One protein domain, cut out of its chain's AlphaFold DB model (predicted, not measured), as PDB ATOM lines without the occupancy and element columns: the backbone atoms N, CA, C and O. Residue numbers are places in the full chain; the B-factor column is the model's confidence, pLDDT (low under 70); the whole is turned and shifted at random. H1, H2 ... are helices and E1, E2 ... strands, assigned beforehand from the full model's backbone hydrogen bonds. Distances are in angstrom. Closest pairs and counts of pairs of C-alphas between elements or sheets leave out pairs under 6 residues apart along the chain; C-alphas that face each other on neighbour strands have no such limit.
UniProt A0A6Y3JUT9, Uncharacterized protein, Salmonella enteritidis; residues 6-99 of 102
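AT A GLANCE: This is residues 6 to 99 of the 102 residues of an uncharacterized protein of Salmonella enteritidis (UniProt A0A6Y3JUT9). A three-stranded antiparallel sheet, E1 - E3 - E2, has H1 and H2 over one face, making two layers; H3, off the sheet, lies beside H1 and lengthens the rod. The 94 printed residues run H1 E1 H2 E2 E3 H3, class mixed, only just compact, close to loose: radius of gyration of the C-alphas 14.9 A, spans 50 by 22 by 20 A.

IN THESE COORDINATES: E1 is residues 27 to 33, E3 67 to 73, E2 60 to 64, H2 44 to 56. H1, residues 6 to 21, 22.2 A long, begins at C-alpha (86.443, 9.969, -40.794). H3, 81 to 98, 25.3 A, ends at (99.552, 4.008, -67.308).

HOW THE PARTS SIT: Within hydrogen-bond range are N 30 and O 70 of E1 and E3, 2.8 A, and N 69 and O 62 of hairpin E2 and E3, 2.9 A. E1, H2, E2 form a split strand-helix-strand unit, E3 between its strands, crossover right-handed. H1 and H2 have heights over the sheet of 8.9 A and 9.2 A. H1 and H3 touch, closest C-alphas Ser 20 and Ala 90, 5.0 A, at a shallow tilt of 19 degrees. Every O i to N i+4 pair is within range in H1, H2, H3.

THE WHOLE: The printed part has no cut and no long link. Residues 22 to 23, 38, 40 and 99 have pLDDT under 70.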
ATOM      1  N   GLN A   6      86.831   9.319 -39.542       93.56
ATOM      2  CA  GLN A   6      86.443   9.969 -40.794       93.56
ATOM      3  C   GLN A   6      87.622  10.698 -41.457       93.56
ATOM      4  O   GLN A   6      87.767  10.628 -42.671       93.56
ATOM      5  N   GLN A   7      88.488  11.366 -40.683       93.44
ATOM      6  CA  GLN A   7      89.682  12.011 -41.241       93.44
ATOM      7  C   GLN A   7      90.660  10.983 -41.821       93.44
ATOM      8  O   GLN A   7      91.240  11.224 -42.876       93.44
ATOM      9  N   ILE A   8      90.818   9.831 -41.161       95.25
ATOM     10  CA  ILE A   8      91.661   8.738 -41.658       95.25
ATOM     11  C   ILE A   8      91.078   8.155 -42.947       95.25
ATOM     12  O   ILE A   8      91.810   7.981 -43.922       95.25
ATOM     13  N   ASP A   9      89.770   7.908 -42.978       95.94
ATOM     14  CA  ASP A   9      89.086   7.408 -44.167       95.94
ATOM     15  C   ASP A   9      89.217   8.387 -45.341       95.94
ATOM     16  O   ASP A   9      89.569   7.970 -46.441       95.94
ATOM     17  N   SER A  10      89.090   9.697 -45.097       96.19
ATOM     18  CA  SER A  10      89.330  10.722 -46.121       96.19
ATOM     19  C   SER A  10      90.770  10.723 -46.650       96.19
ATOM     20  O   SER A  10      90.980  10.920 -47.849       96.19
ATOM     21  N   CYS A  11      91.777  10.484 -45.802       96.12
ATOM     22  CA  CYS A  11      93.167  10.336 -46.250       96.12
ATOM     23  C   CYS A  11      93.341   9.102 -47.150       96.12
ATOM     24  O   CYS A  11      93.996   9.191 -48.193       96.12
ATOM     25  N   ILE A  12      92.736   7.966 -46.785       96.44
ATOM     26  CA  ILE A  12      92.762   6.738 -47.597       96.44
ATOM     27  C   ILE A  12      92.088   6.986 -48.950       96.44
ATOM     28  O   ILE A  12      92.702   6.752 -49.989       96.44
ATOM     29  N   GLU A  13      90.870   7.520 -48.950       96.00
ATOM     30  CA  GLU A  13      90.095   7.805 -50.163       96.00
ATOM     31  C   GLU A  13      90.813   8.795 -51.079       96.00
ATOM     32  O   GLU A  13      90.894   8.584 -52.287       96.00
ATOM     33  N   THR A  14      91.424   9.837 -50.512       95.06
ATOM     34  CA  THR A  14      92.240  10.783 -51.284       95.06
ATOM     35  C   THR A  14      93.442  10.087 -51.919       95.06
ATOM     36  O   THR A  14      93.765  10.355 -53.074       95.06
ATOM     37  N   THR A  15      94.089   9.163 -51.204       94.81
ATOM     38  CA  THR A  15      95.210   8.380 -51.749       94.81
ATOM     39  C   THR A  15      94.748   7.467 -52.889       94.81
ATOM     40  O   THR A  15      95.423   7.380 -53.910       94.81
ATOM     41  N   ILE A  16      93.575   6.836 -52.762       94.25
ATOM     42  CA  ILE A  16      92.966   6.022 -53.827       94.25
ATOM     43  C   ILE A  16      92.638   6.880 -55.054       94.25
ATOM     44  O   ILE A  16      92.928   6.488 -56.181       94.25
ATOM     45  N   ASN A  17      92.084   8.075 -54.858       92.12
ATOM     46  CA  ASN A  17      91.802   8.982 -55.968       92.12
ATOM     47  C   ASN A  17      93.098   9.398 -56.682       92.12
ATOM     48  O   ASN A  17      93.159   9.343 -57.911       92.12
ATOM     49  N   ARG A  18      94.162   9.710 -55.928       90.75
ATOM     50  CA  ARG A  18      95.493  10.026 -56.478       90.75
ATOM     51  C   ARG A  18      96.119   8.873 -57.254       90.75
ATOM     52  O   ARG A  18      96.747   9.126 -58.276       90.75
ATOM     53  N   LEU A  19      95.913   7.621 -56.840       89.38
ATOM     54  CA  LEU A  19      96.346   6.450 -57.613       89.38
ATOM     55  C   LEU A  19      95.798   6.500 -59.050       89.38
ATOM     56  O   LEU A  19      96.522   6.199 -59.998       89.38
ATOM     57  N   SER A  20      94.541   6.918 -59.217       83.31
ATOM     58  CA  SER A  20      93.900   7.021 -60.532       83.31
ATOM     59  C   SER A  20      94.188   8.318 -61.303       83.31
ATOM     60  O   SER A  20      93.889   8.367 -62.491       83.31
ATOM     61  N   SER A  21      94.765   9.359 -60.684       80.44
ATOM     62  CA  SER A  21      94.958  10.679 -61.319       80.44
ATOM     63  C   SER A  21      96.416  11.158 -61.402       80.44
ATOM     64  O   SER A  21      96.816  11.738 -62.408       80.44
ATOM     65  N   GLU A  22      97.224  10.922 -60.366       67.38
ATOM     66  CA  GLU A  22      98.579  11.459 -60.170       67.38
ATOM     67  C   GLU A  22      99.641  10.361 -60.375       67.38
ATOM     68  O   GLU A  22     100.411  10.015 -59.473       67.38
ATOM     69  N   ALA A  23      99.677   9.794 -61.584       66.31
ATOM     70  CA  ALA A  23     100.709   8.857 -62.047       66.31
ATOM     71  C   ALA A  23     100.805   7.517 -61.286       66.31
ATOM     72  O   ALA A  23     101.880   6.927 -61.201       66.31
ATOM     73  N   GLY A  24      99.697   6.998 -60.752       76.06
ATOM     74  CA  GLY A  24      99.710   5.665 -60.145       76.06
ATOM     75  C   GLY A  24     100.283   5.616 -58.725       76.06
ATOM     76  O   GLY A  24     100.654   4.549 -58.241       76.06
ATOM     77  N   THR A  25     100.374   6.753 -58.037       85.19
ATOM     78  CA  THR A  25     101.023   6.813 -56.726       85.19
ATOM     79  C   THR A  25     100.195   6.094 -55.644       85.19
ATOM     80  O   THR A  25      99.114   6.542 -55.272       85.19
ATOM     81  N   MET A  26     100.730   5.003 -55.082       91.06
ATOM     82  CA  MET A  26     100.103   4.231 -53.985       91.06
ATOM     83  C   MET A  26     100.379   4.779 -52.577       91.06
ATOM     84  O   MET A  26      99.843   4.267 -51.593       91.06
ATOM     85  N   VAL A  27     101.241   5.790 -52.468       94.25
ATOM     86  CA  VAL A  27     101.681   6.363 -51.193       94.25
ATOM     87  C   VAL A  27     101.364   7.849 -51.160       94.25
ATOM     88  O   VAL A  27     101.767   8.593 -52.046       94.25
ATOM     89  N   SER A  28     100.687   8.319 -50.120       94.81
ATOM     90  CA  SER A  28     100.447   9.750 -49.922       94.81
ATOM     91  C   SER A  28     100.749  10.176 -48.498       94.81
ATOM     92  O   SER A  28     100.466   9.456 -47.542       94.81
ATOM     93  N   ASN A  29     101.305  11.379 -48.383       95.81
ATOM     94  CA  ASN A  29     101.563  12.034 -47.109       95.81
ATOM     95  C   ASN A  29     100.523  13.134 -46.869       95.81
ATOM     96  O   ASN A  29     100.122  13.837 -47.800       95.81
ATOM     97  N   PHE A  30     100.111  13.285 -45.615       96.00
ATOM     98  CA  PHE A  30      99.146  14.273 -45.150       96.00
ATOM     99  C   PHE A  30      99.623  14.879 -43.837       96.00
ATOM    100  O   PHE A  30     100.235  14.194 -43.020       96.00
ATOM    101  N   TYR A  31      99.280  16.142 -43.610       94.69
ATOM    102  CA  TYR A  31      99.449  16.785 -42.316       94.69
ATOM    103  C   TYR A  31      98.080  16.954 -41.655       94.69
ATOM    104  O   TYR A  31      97.193  17.601 -42.218       94.69
ATOM    105  N   LEU A  32      97.901  16.374 -40.467       92.81
ATOM    106  CA  LEU A  32      96.686  16.518 -39.665       92.81
ATOM    107  C   LEU A  32      96.959  17.434 -38.472       92.81
ATOM    108  O   LEU A  32      97.704  17.081 -37.559       92.81
ATOM    109  N   ASP A  33      96.333  18.611 -38.464       90.44
ATOM    110  CA  ASP A  33      96.459  19.558 -37.355       90.44
ATOM    111  C   ASP A  33      95.686  19.050 -36.124       90.44
ATOM    112  O   ASP A  33      94.496  18.738 -36.201       90.44
ATOM    113  N   LEU A  34      96.359  18.976 -34.971       89.69
ATOM    114  CA  LEU A  34      95.744  18.577 -33.701       89.69
ATOM    115  C   LEU A  34      95.182  19.772 -32.919       89.69
ATOM    116  O   LEU A  34      94.595  19.597 -31.839       89.69
ATOM    117  N   ARG A  35      95.348  20.998 -33.420       86.75
ATOM    118  CA  ARG A  35      94.732  22.182 -32.823       86.75
ATOM    119  C   ARG A  35      93.216  22.099 -32.972       86.75
ATOM    120  O   ARG A  35      92.668  21.733 -34.003       86.75
ATOM    121  N   SER A  36      92.519  22.436 -31.897       77.44
ATOM    122  CA  SER A  36      91.066  22.598 -31.902       77.44
ATOM    123  C   SER A  36      90.744  23.966 -31.305       77.44
ATOM    124  O   SER A  36      91.467  24.389 -30.394       77.44
ATOM    125  N   PRO A  37      89.682  24.655 -31.759       71.69
ATOM    126  CA  PRO A  37      89.225  25.882 -31.116       71.69
ATOM    127  C   PRO A  37      89.060  25.667 -29.604       71.69
ATOM    128  O   PRO A  37      88.454  24.686 -29.176       71.69
ATOM    129  N   GLY A  38      89.668  26.537 -28.793       68.56
ATOM    130  CA  GLY A  38      89.648  26.439 -27.327       68.56
ATOM    131  C   GLY A  38      90.692  25.504 -26.694       68.56
ATOM    132  O   GLY A  38      90.778  25.436 -25.470       68.56
ATOM    133  N   ARG A  39      91.530  24.808 -27.475       74.62
ATOM    134  CA  ARG A  39      92.626  23.980 -26.942       74.62
ATOM    135  C   ARG A  39      93.914  24.799 -26.814       74.62
ATOM    136  O   ARG A  39      94.553  25.107 -27.811       74.62
ATOM    137  N   GLN A  40      94.327  25.077 -25.578       67.25
ATOM    138  CA  GLN A  40      95.558  25.828 -25.289       67.25
ATOM    139  C   GLN A  40      96.847  24.991 -25.409       67.25
ATOM    140  O   GLN A  40      97.912  25.551 -25.644       67.25
ATOM    141  N   ARG A  41      96.776  23.657 -25.257       81.88
ATOM    142  CA  ARG A  41      97.948  22.762 -25.297       81.88
ATOM    143  C   ARG A  41      97.639  21.428 -25.980       81.88
ATOM    144  O   ARG A  41      96.580  20.842 -25.757       81.88
ATOM    145  N   ILE A  42      98.594  20.934 -26.767       87.25
ATOM    146  CA  ILE A  42      98.620  19.563 -27.298       87.25
ATOM    147  C   ILE A  42      99.364  18.693 -26.283       87.25
ATOM    148  O   ILE A  42     100.511  18.975 -25.940       87.25
ATOM    149  N   THR A  43      98.686  17.682 -25.746       89.50
ATOM    150  CA  THR A  43      99.259  16.757 -24.760       89.50
ATOM    151  C   THR A  43      99.875  15.547 -25.455       89.50
ATOM    152  O   THR A  43      99.384  15.137 -26.504       89.50
ATOM    153  N   GLU A  44     100.897  14.929 -24.853       90.75
ATOM    154  CA  GLU A  44     101.477  13.684 -25.392       90.75
ATOM    155  C   GLU A  44     100.418  12.589 -25.533       90.75
ATOM    156  O   GLU A  44     100.283  11.993 -26.593       90.75
ATOM    157  N   LYS A  45      99.547  12.439 -24.529       91.38
ATOM    158  CA  LYS A  45      98.429  11.487 -24.572       91.38
ATOM    159  C   LYS A  45      97.527  11.666 -25.800       91.38
ATOM    160  O   LYS A  45      97.038  10.691 -26.355       91.38
ATOM    161  N   LEU A  46      97.269  12.907 -26.218       91.38
ATOM    162  CA  LEU A  46      96.456  13.186 -27.403       91.38
ATOM    163  C   LEU A  46      97.173  12.766 -28.691       91.38
ATOM    164  O   LEU A  46      96.532  12.256 -29.612       91.38
ATOM    165  N   VAL A  47      98.480  13.024 -28.757       93.88
ATOM    166  CA  VAL A  47      99.333  12.627 -29.879       93.88
ATOM    167  C   VAL A  47      99.361  11.104 -29.977       93.88
ATOM    168  O   VAL A  47      99.030  10.573 -31.031       93.88
ATOM    169  N   GLU A  48      99.650  10.412 -28.874       94.81
ATOM    170  CA  GLU A  48      99.664   8.946 -28.785       94.81
ATOM    171  C   GLU A  48      98.334   8.339 -29.237       94.81
ATOM    172  O   GLU A  48      98.317   7.534 -30.159       94.81
ATOM    173  N   GLN A  49      97.206   8.812 -28.693       94.38
ATOM    174  CA  GLN A  49      95.871   8.342 -29.094       94.38
ATOM    175  C   GLN A  49      95.607   8.502 -30.593       94.38
ATOM    176  O   GLN A  49      94.944   7.671 -31.210       94.38
ATOM    177  N   SER A  50      96.100   9.590 -31.178       94.25
ATOM    178  CA  SER A  50      95.903   9.871 -32.595       94.25
ATOM    179  C   SER A  50      96.823   9.008 -33.472       94.25
ATOM    180  O   SER A  50      96.383   8.504 -34.502       94.25
ATOM    181  N   ILE A  51      98.066   8.765 -33.043       95.94
ATOM    182  CA  ILE A  51      98.993   7.830 -33.699       95.94
ATOM    183  C   ILE A  51      98.448   6.400 -33.636       95.94
ATOM    184  O   ILE A  51      98.446   5.703 -34.650       95.94
ATOM    185  N   ASP A  52      97.950   5.969 -32.478       95.94
ATOM    186  CA  ASP A  52      97.379   4.633 -32.296       95.94
ATOM    187  C   ASP A  52      96.144   4.428 -33.178       95.94
ATOM    188  O   ASP A  52      95.962   3.350 -33.752       95.94
ATOM    189  N   LEU A  53      95.340   5.478 -33.381       94.88
ATOM    190  CA  LEU A  53      94.220   5.422 -34.313       94.88
ATOM    191  C   LEU A  53      94.691   5.228 -35.763       94.88
ATOM    192  O   LEU A  53      94.154   4.360 -36.451       94.88
ATOM    193  N   CYS A  54      95.723   5.945 -36.221       95.56
ATOM    194  CA  CYS A  54      96.327   5.699 -37.538       95.56
ATOM    195  C   CYS A  54      96.868   4.264 -37.658       95.56
ATOM    196  O   CYS A  54      96.580   3.560 -38.629       95.56
ATOM    197  N   ARG A  55      97.590   3.787 -36.638       95.31
ATOM    198  CA  ARG A  55      98.160   2.431 -36.613       95.31
ATOM    199  C   ARG A  55      97.096   1.342 -36.660       95.31
ATOM    200  O   ARG A  55      97.325   0.317 -37.297       95.31
ATOM    201  N   SER A  56      95.920   1.574 -36.072       95.00
ATOM    202  CA  SER A  56      94.786   0.640 -36.157       95.00
ATOM    203  C   SER A  56      94.336   0.367 -37.601       95.00
ATOM    204  O   SER A  56      93.738  -0.670 -37.879       95.00
ATOM    205  N   ARG A  57      94.674   1.264 -38.537       94.25
ATOM    206  CA  ARG A  57      94.411   1.147 -39.979       94.25
ATOM    207  C   ARG A  57      95.662   0.790 -40.789       94.25
ATOM    208  O   ARG A  57      95.632   0.879 -42.010       94.25
ATOM    209  N   GLY A  58      96.757   0.387 -40.142       95.12
ATOM    210  CA  GLY A  58      98.023   0.083 -40.820       95.12
ATOM    211  C   GLY A  58      98.687   1.314 -41.447       95.12
ATOM    212  O   GLY A  58      99.448   1.183 -42.403       95.12
ATOM    213  N   ILE A  59      98.375   2.513 -40.944       96.56
ATOM    214  CA  ILE A  59      98.886   3.789 -41.454       96.56
ATOM    215  C   ILE A  59     100.020   4.272 -40.555       96.56
ATOM    216  O   ILE A  59      99.909   4.261 -39.325       96.56
ATOM    217  N   TYR A  60     101.108   4.728 -41.175       97.25
ATOM    218  CA  TYR A  60     102.209   5.344 -40.449       97.25
ATOM    219  C   TYR A  60     101.822   6.757 -40.015       97.25
ATOM    220  O   TYR A  60     101.313   7.542 -40.816       97.25
ATOM    221  N   ALA A  61     102.083   7.087 -38.755       96.50
ATOM    222  CA  ALA A  61     101.891   8.426 -38.233       96.50
ATOM    223  C   ALA A  61     102.978   8.764 -37.219       96.50
ATOM    224  O   ALA A  61     103.332   7.939 -36.373       96.50
ATOM    225  N   GLU A  62     103.460   9.997 -37.285       96.50
ATOM    226  CA  GLU A  62     104.407  10.553 -36.329       96.50
ATOM    227  C   GLU A  62     104.048  11.993 -35.986       96.50
ATOM    228  O   GLU A  62     103.323  12.673 -36.715       96.50
ATOM    229  N   ARG A  63     104.541  12.460 -34.842       94.31
ATOM    230  CA  ARG A  63     104.330  13.840 -34.425       94.31
ATOM    231  C   ARG A  63     105.188  14.776 -35.261       94.31
ATOM    232  O   ARG A  63     106.407  14.655 -35.260       94.31
ATOM    233  N   GLU A  64     104.551  15.787 -35.837       94.31
ATOM    234  CA  GLU A  64     105.231  16.877 -36.526       94.31
ATOM    235  C   GLU A  64     104.688  18.215 -36.009       94.31
ATOM    236  O   GLU A  64     103.530  18.572 -36.226       94.31
ATOM    237  N   GLY A  65     105.508  18.944 -35.247       89.94
ATOM    238  CA  GLY A  65     105.126  20.225 -34.649       89.94
ATOM    239  C   GLY A  65     103.841  20.154 -33.808       89.94
ATOM    240  O   GLY A  65     103.810  19.540 -32.735       89.94
ATOM    241  N   ASN A  66     102.792  20.818 -34.302       89.69
ATOM    242  CA  ASN A  66     101.467  20.906 -33.673       89.69
ATOM    243  C   ASN A  66     100.453  19.900 -34.252       89.69
ATOM    244  O   ASN A  66      99.250  20.022 -34.012       89.69
ATOM    245  N   GLY A  67     100.913  18.924 -35.026       91.69
ATOM    246  CA  GLY A  67     100.062  17.975 -35.722       91.69
ATOM    247  C   GLY A  67     100.706  16.606 -35.858       91.69
ATOM    248  O   GLY A  67     101.610  16.229 -35.104       91.69
ATOM    249  N   LEU A  68     100.193  15.858 -36.827       94.50
ATOM    250  CA  LEU A  68     100.704  14.557 -37.222       94.50
ATOM    251  C   LEU A  68     101.053  14.569 -38.697       94.50
ATOM    252  O   LEU A  68     100.211  14.929 -39.524       94.50
ATOM    253  N   LEU A  69     102.249  14.091 -39.006       96.69
ATOM    254  CA  LEU A  69     102.572  13.643 -40.344       96.69
ATOM    255  C   LEU A  69     102.032  12.221 -40.498       96.69
ATOM    256  O   LEU A  69     102.384  11.321 -39.735       96.69
ATOM    257  N   VAL A  70     101.143  12.032 -41.465       96.81
ATOM    258  CA  VAL A  70     100.459  10.767 -41.741       96.81
ATOM    259  C   VAL A  70     100.856  10.286 -43.123       96.81
ATOM    260  O   VAL A  70     100.673  10.999 -44.106       96.81
ATOM    261  N   ARG A  71     101.357   9.054 -43.210       97.75
ATOM    262  CA  ARG A  71     101.718   8.401 -44.466       97.75
ATOM    263  C   ARG A  71     100.818   7.198 -44.699       97.75
ATOM    264  O   ARG A  71     100.929   6.175 -44.021       97.75
ATOM    265  N   VAL A  72      99.948   7.331 -45.692       97.19
ATOM    266  CA  VAL A  72      99.088   6.256 -46.183       97.19
ATOM    267  C   VAL A  72      99.837   5.496 -47.266       97.19
ATOM    268  O   VAL A  72     100.317   6.095 -48.226       97.19
ATOM    269  N   ASP A  73      99.918   4.178 -47.113       96.25
ATOM    270  CA  ASP A  73     100.415   3.257 -48.130       96.25
ATOM    271  C   ASP A  73      99.308   2.247 -48.449       96.25
ATOM    272  O   ASP A  73      98.964   1.415 -47.609       96.25
ATOM    273  N   LEU A  74      98.739   2.332 -49.656       94.62
ATOM    274  CA  LEU A  74      97.616   1.486 -50.081       94.62
ATOM    275  C   LEU A  74      97.971  -0.005 -50.175       94.62
ATOM    276  O   LEU A  74      97.079  -0.837 -50.299       94.62
ATOM    277  N   ARG A  75      99.261  -0.357 -50.108       92.25
ATOM    278  CA  ARG A  75      99.721  -1.754 -50.118       92.25
ATOM    279  C   ARG A  75      99.608  -2.416 -48.749       92.25
ATOM    280  O   ARG A  75      99.562  -3.640 -48.676       92.25
ATOM    281  N   THR A  76      99.618  -1.627 -47.675       92.25
ATOM    282  CA  THR A  76      99.702  -2.140 -46.298       92.25
ATOM    283  C   THR A  76      98.590  -1.635 -45.392       92.25
ATOM    284  O   THR A  76      98.375  -2.220 -44.332       92.25
ATOM    285  N   CYS A  77      97.900  -0.551 -45.756       94.12
ATOM    286  CA  CYS A  77      96.797  -0.055 -44.950       94.12
ATOM    287  C   CYS A  77      95.575  -0.979 -45.047       94.12
ATOM    288  O   CYS A  77      95.329  -1.649 -46.052       94.12
ATOM    289  N   TYR A  78      94.788  -1.013 -43.977       95.75
ATOM    290  CA  TYR A  78      93.529  -1.738 -43.960       95.75
ATOM    291  C   TYR A  78      92.460  -0.876 -44.627       95.75
ATOM    292  O   TYR A  78      92.235   0.259 -44.215       95.75
ATOM    293  N   LEU A  79      91.776  -1.419 -45.633       95.75
ATOM    294  CA  LEU A  79      90.662  -0.759 -46.314       95.75
ATOM    295  C   LEU A  79      89.337  -1.232 -45.716       95.75
ATOM    296  O   LEU A  79      89.200  -2.387 -45.317       95.75
ATOM    297  N   ASN A  80      88.363  -0.333 -45.610       95.62
ATOM    298  CA  ASN A  80      86.981  -0.755 -45.372       95.62
ATOM    299  C   ASN A  80      86.361  -1.257 -46.702       95.62
ATOM    300  O   ASN A  80      86.965  -1.057 -47.758       95.62
ATOM    301  N   PRO A  81      85.181  -1.907 -46.695       96.31
ATOM    302  CA  PRO A  81      84.595  -2.460 -47.920       96.31
ATOM    303  C   PRO A  81      84.402  -1.439 -49.053       96.31
ATOM    304  O   PRO A  81      84.717  -1.748 -50.198       96.31
ATOM    305  N   GLY A  82      83.961  -0.215 -48.739       96.06
ATOM    306  CA  GLY A  82      83.780   0.842 -49.742       96.06
ATOM    307  C   GLY A  82      85.107   1.315 -50.342       96.06
ATOM    308  O   GLY A  82      85.244   1.441 -51.553       96.06
ATOM    309  N   GLN A  83      86.133   1.490 -49.510       96.44
ATOM    310  CA  GLN A  83      87.480   1.840 -49.968       96.44
ATOM    311  C   GLN A  83      88.120   0.721 -50.794       96.44
ATOM    312  O   GLN A  83      88.838   1.005 -51.748       96.44
ATOM    313  N   ALA A  84      87.865  -0.547 -50.460       95.88
ATOM    314  CA  ALA A  84      88.356  -1.681 -51.236       95.88
ATOM    315  C   ALA A  84      87.745  -1.706 -52.647       95.88
ATOM    316  O   ALA A  84      88.456  -1.945 -53.624       95.88
ATOM    317  N   GLU A  85      86.450  -1.403 -52.769       96.31
ATOM    318  CA  GLU A  85      85.785  -1.245 -54.065       96.31
ATOM    319  C   GLU A  85      86.400  -0.095 -54.875       96.31
ATOM    320  O   GLU A  85      86.819  -0.302 -56.017       96.31
ATOM    321  N   MET A  86      86.555   1.087 -54.265       94.44
ATOM    322  CA  MET A  86      87.199   2.238 -54.908       94.44
ATOM    323  C   MET A  86      88.628   1.921 -55.368       94.44
ATOM    324  O   MET A  86      89.017   2.280 -56.478       94.44
ATOM    325  N   PHE A  87      89.408   1.226 -54.538       94.25
ATOM    326  CA  PHE A  87      90.778   0.835 -54.860       94.25
ATOM    327  C   PHE A  87      90.842  -0.116 -56.059       94.25
ATOM    328  O   PHE A  87      91.678   0.072 -56.942       94.25
ATOM    329  N   ASN A  88      89.935  -1.093 -56.138       93.25
ATOM    330  CA  ASN A  88      89.859  -2.014 -57.273       93.25
ATOM    331  C   ASN A  88      89.525  -1.294 -58.589       93.25
ATOM    332  O   ASN A  88      90.081  -1.626 -59.637       93.25
ATOM    333  N   ILE A  89      88.656  -0.283 -58.538       92.56
ATOM    334  CA  ILE A  89      88.348   0.554 -59.702       92.56
ATOM    335  C   ILE A  89      89.578   1.382 -60.093       92.56
ATOM    336  O   ILE A  89      89.990   1.367 -61.255       92.56
ATOM    337  N   ALA A  90      90.197   2.055 -59.119       90.50
ATOM    338  CA  ALA A  90      91.360   2.906 -59.342       90.50
ATOM    339  C   ALA A  90      92.538   2.121 -59.932       90.50
ATOM    340  O   ALA A  90      93.093   2.535 -60.944       90.50
ATOM    341  N   ILE A  91      92.878   0.950 -59.381       90.44
ATOM    342  CA  ILE A  91      93.985   0.131 -59.892       90.44
ATOM    343  C   ILE A  91      93.704  -0.405 -61.303       90.44
ATOM    344  O   ILE A  91      94.619  -0.483 -62.125       90.44
ATOM    345  N   GLY A  92      92.446  -0.742 -61.608       88.62
ATOM    346  CA  GLY A  92      92.023  -1.141 -62.950       88.62
ATOM    347  C   GLY A  92      92.198  -0.009 -63.962       88.62
ATOM    348  O   GLY A  92      92.771  -0.222 -65.033       88.62
ATOM    349  N   TYR A  93      91.781   1.206 -63.597       87.19
ATOM    350  CA  TYR A  93      91.987   2.402 -64.411       87.19
ATOM    351  C   TYR A  93      93.476   2.701 -64.620       87.19
ATOM    352  O   TYR A  93      93.919   2.830 -65.761       87.19
ATOM    353  N   THR A  94      94.267   2.737 -63.543       86.56
ATOM    354  CA  THR A  94      95.707   3.022 -63.606       86.56
ATOM    355  C   THR A  94      96.432   2.034 -64.513       86.56
ATOM    356  O   THR A  94      97.233   2.455 -65.342       86.56
ATOM    357  N   ARG A  95      96.112   0.734 -64.442       85.12
ATOM    358  CA  ARG A  95      96.688  -0.281 -65.344       85.12
ATOM    359  C   ARG A  95      96.322  -0.055 -66.809       85.12
ATOM    360  O   ARG A  95      97.159  -0.279 -67.678       85.12
ATOM    361  N   SER A  96      95.093   0.385 -67.080       85.19
ATOM    362  CA  SER A  96      94.619   0.682 -68.436       85.19
ATOM    363  C   SER A  96      95.310   1.913 -69.035       85.19
ATOM    364  O   SER A  96      95.723   1.893 -70.191       85.19
ATOM    365  N   VAL A  97      95.473   2.975 -68.241       82.69
ATOM    366  CA  VAL A  97      95.978   4.273 -68.723       82.69
ATOM    367  C   VAL A  97      97.501   4.392 -68.645       82.69
ATOM    368  O   VAL A  97      98.119   4.959 -69.544       82.69
ATOM    369  N   HIS A  98      98.120   3.852 -67.595       75.31
ATOM    370  CA  HIS A  98      99.552   4.008 -67.308       75.31
ATOM    371  C   HIS A  98     100.367   2.709 -67.486       75.31
ATOM    372  O   HIS A  98     101.598   2.724 -67.381       75.31
ATOM    373  N   GLY A  99      99.709   1.585 -67.795       68.00
ATOM    374  CA  GLY A  99     100.340   0.269 -67.918       68.00
ATOM    375  C   GLY A  99     100.658  -0.389 -66.567       68.00
ATOM    376  O   GLY A  99     100.296   0.102 -65.501       68.00
TER     377      GLY A  99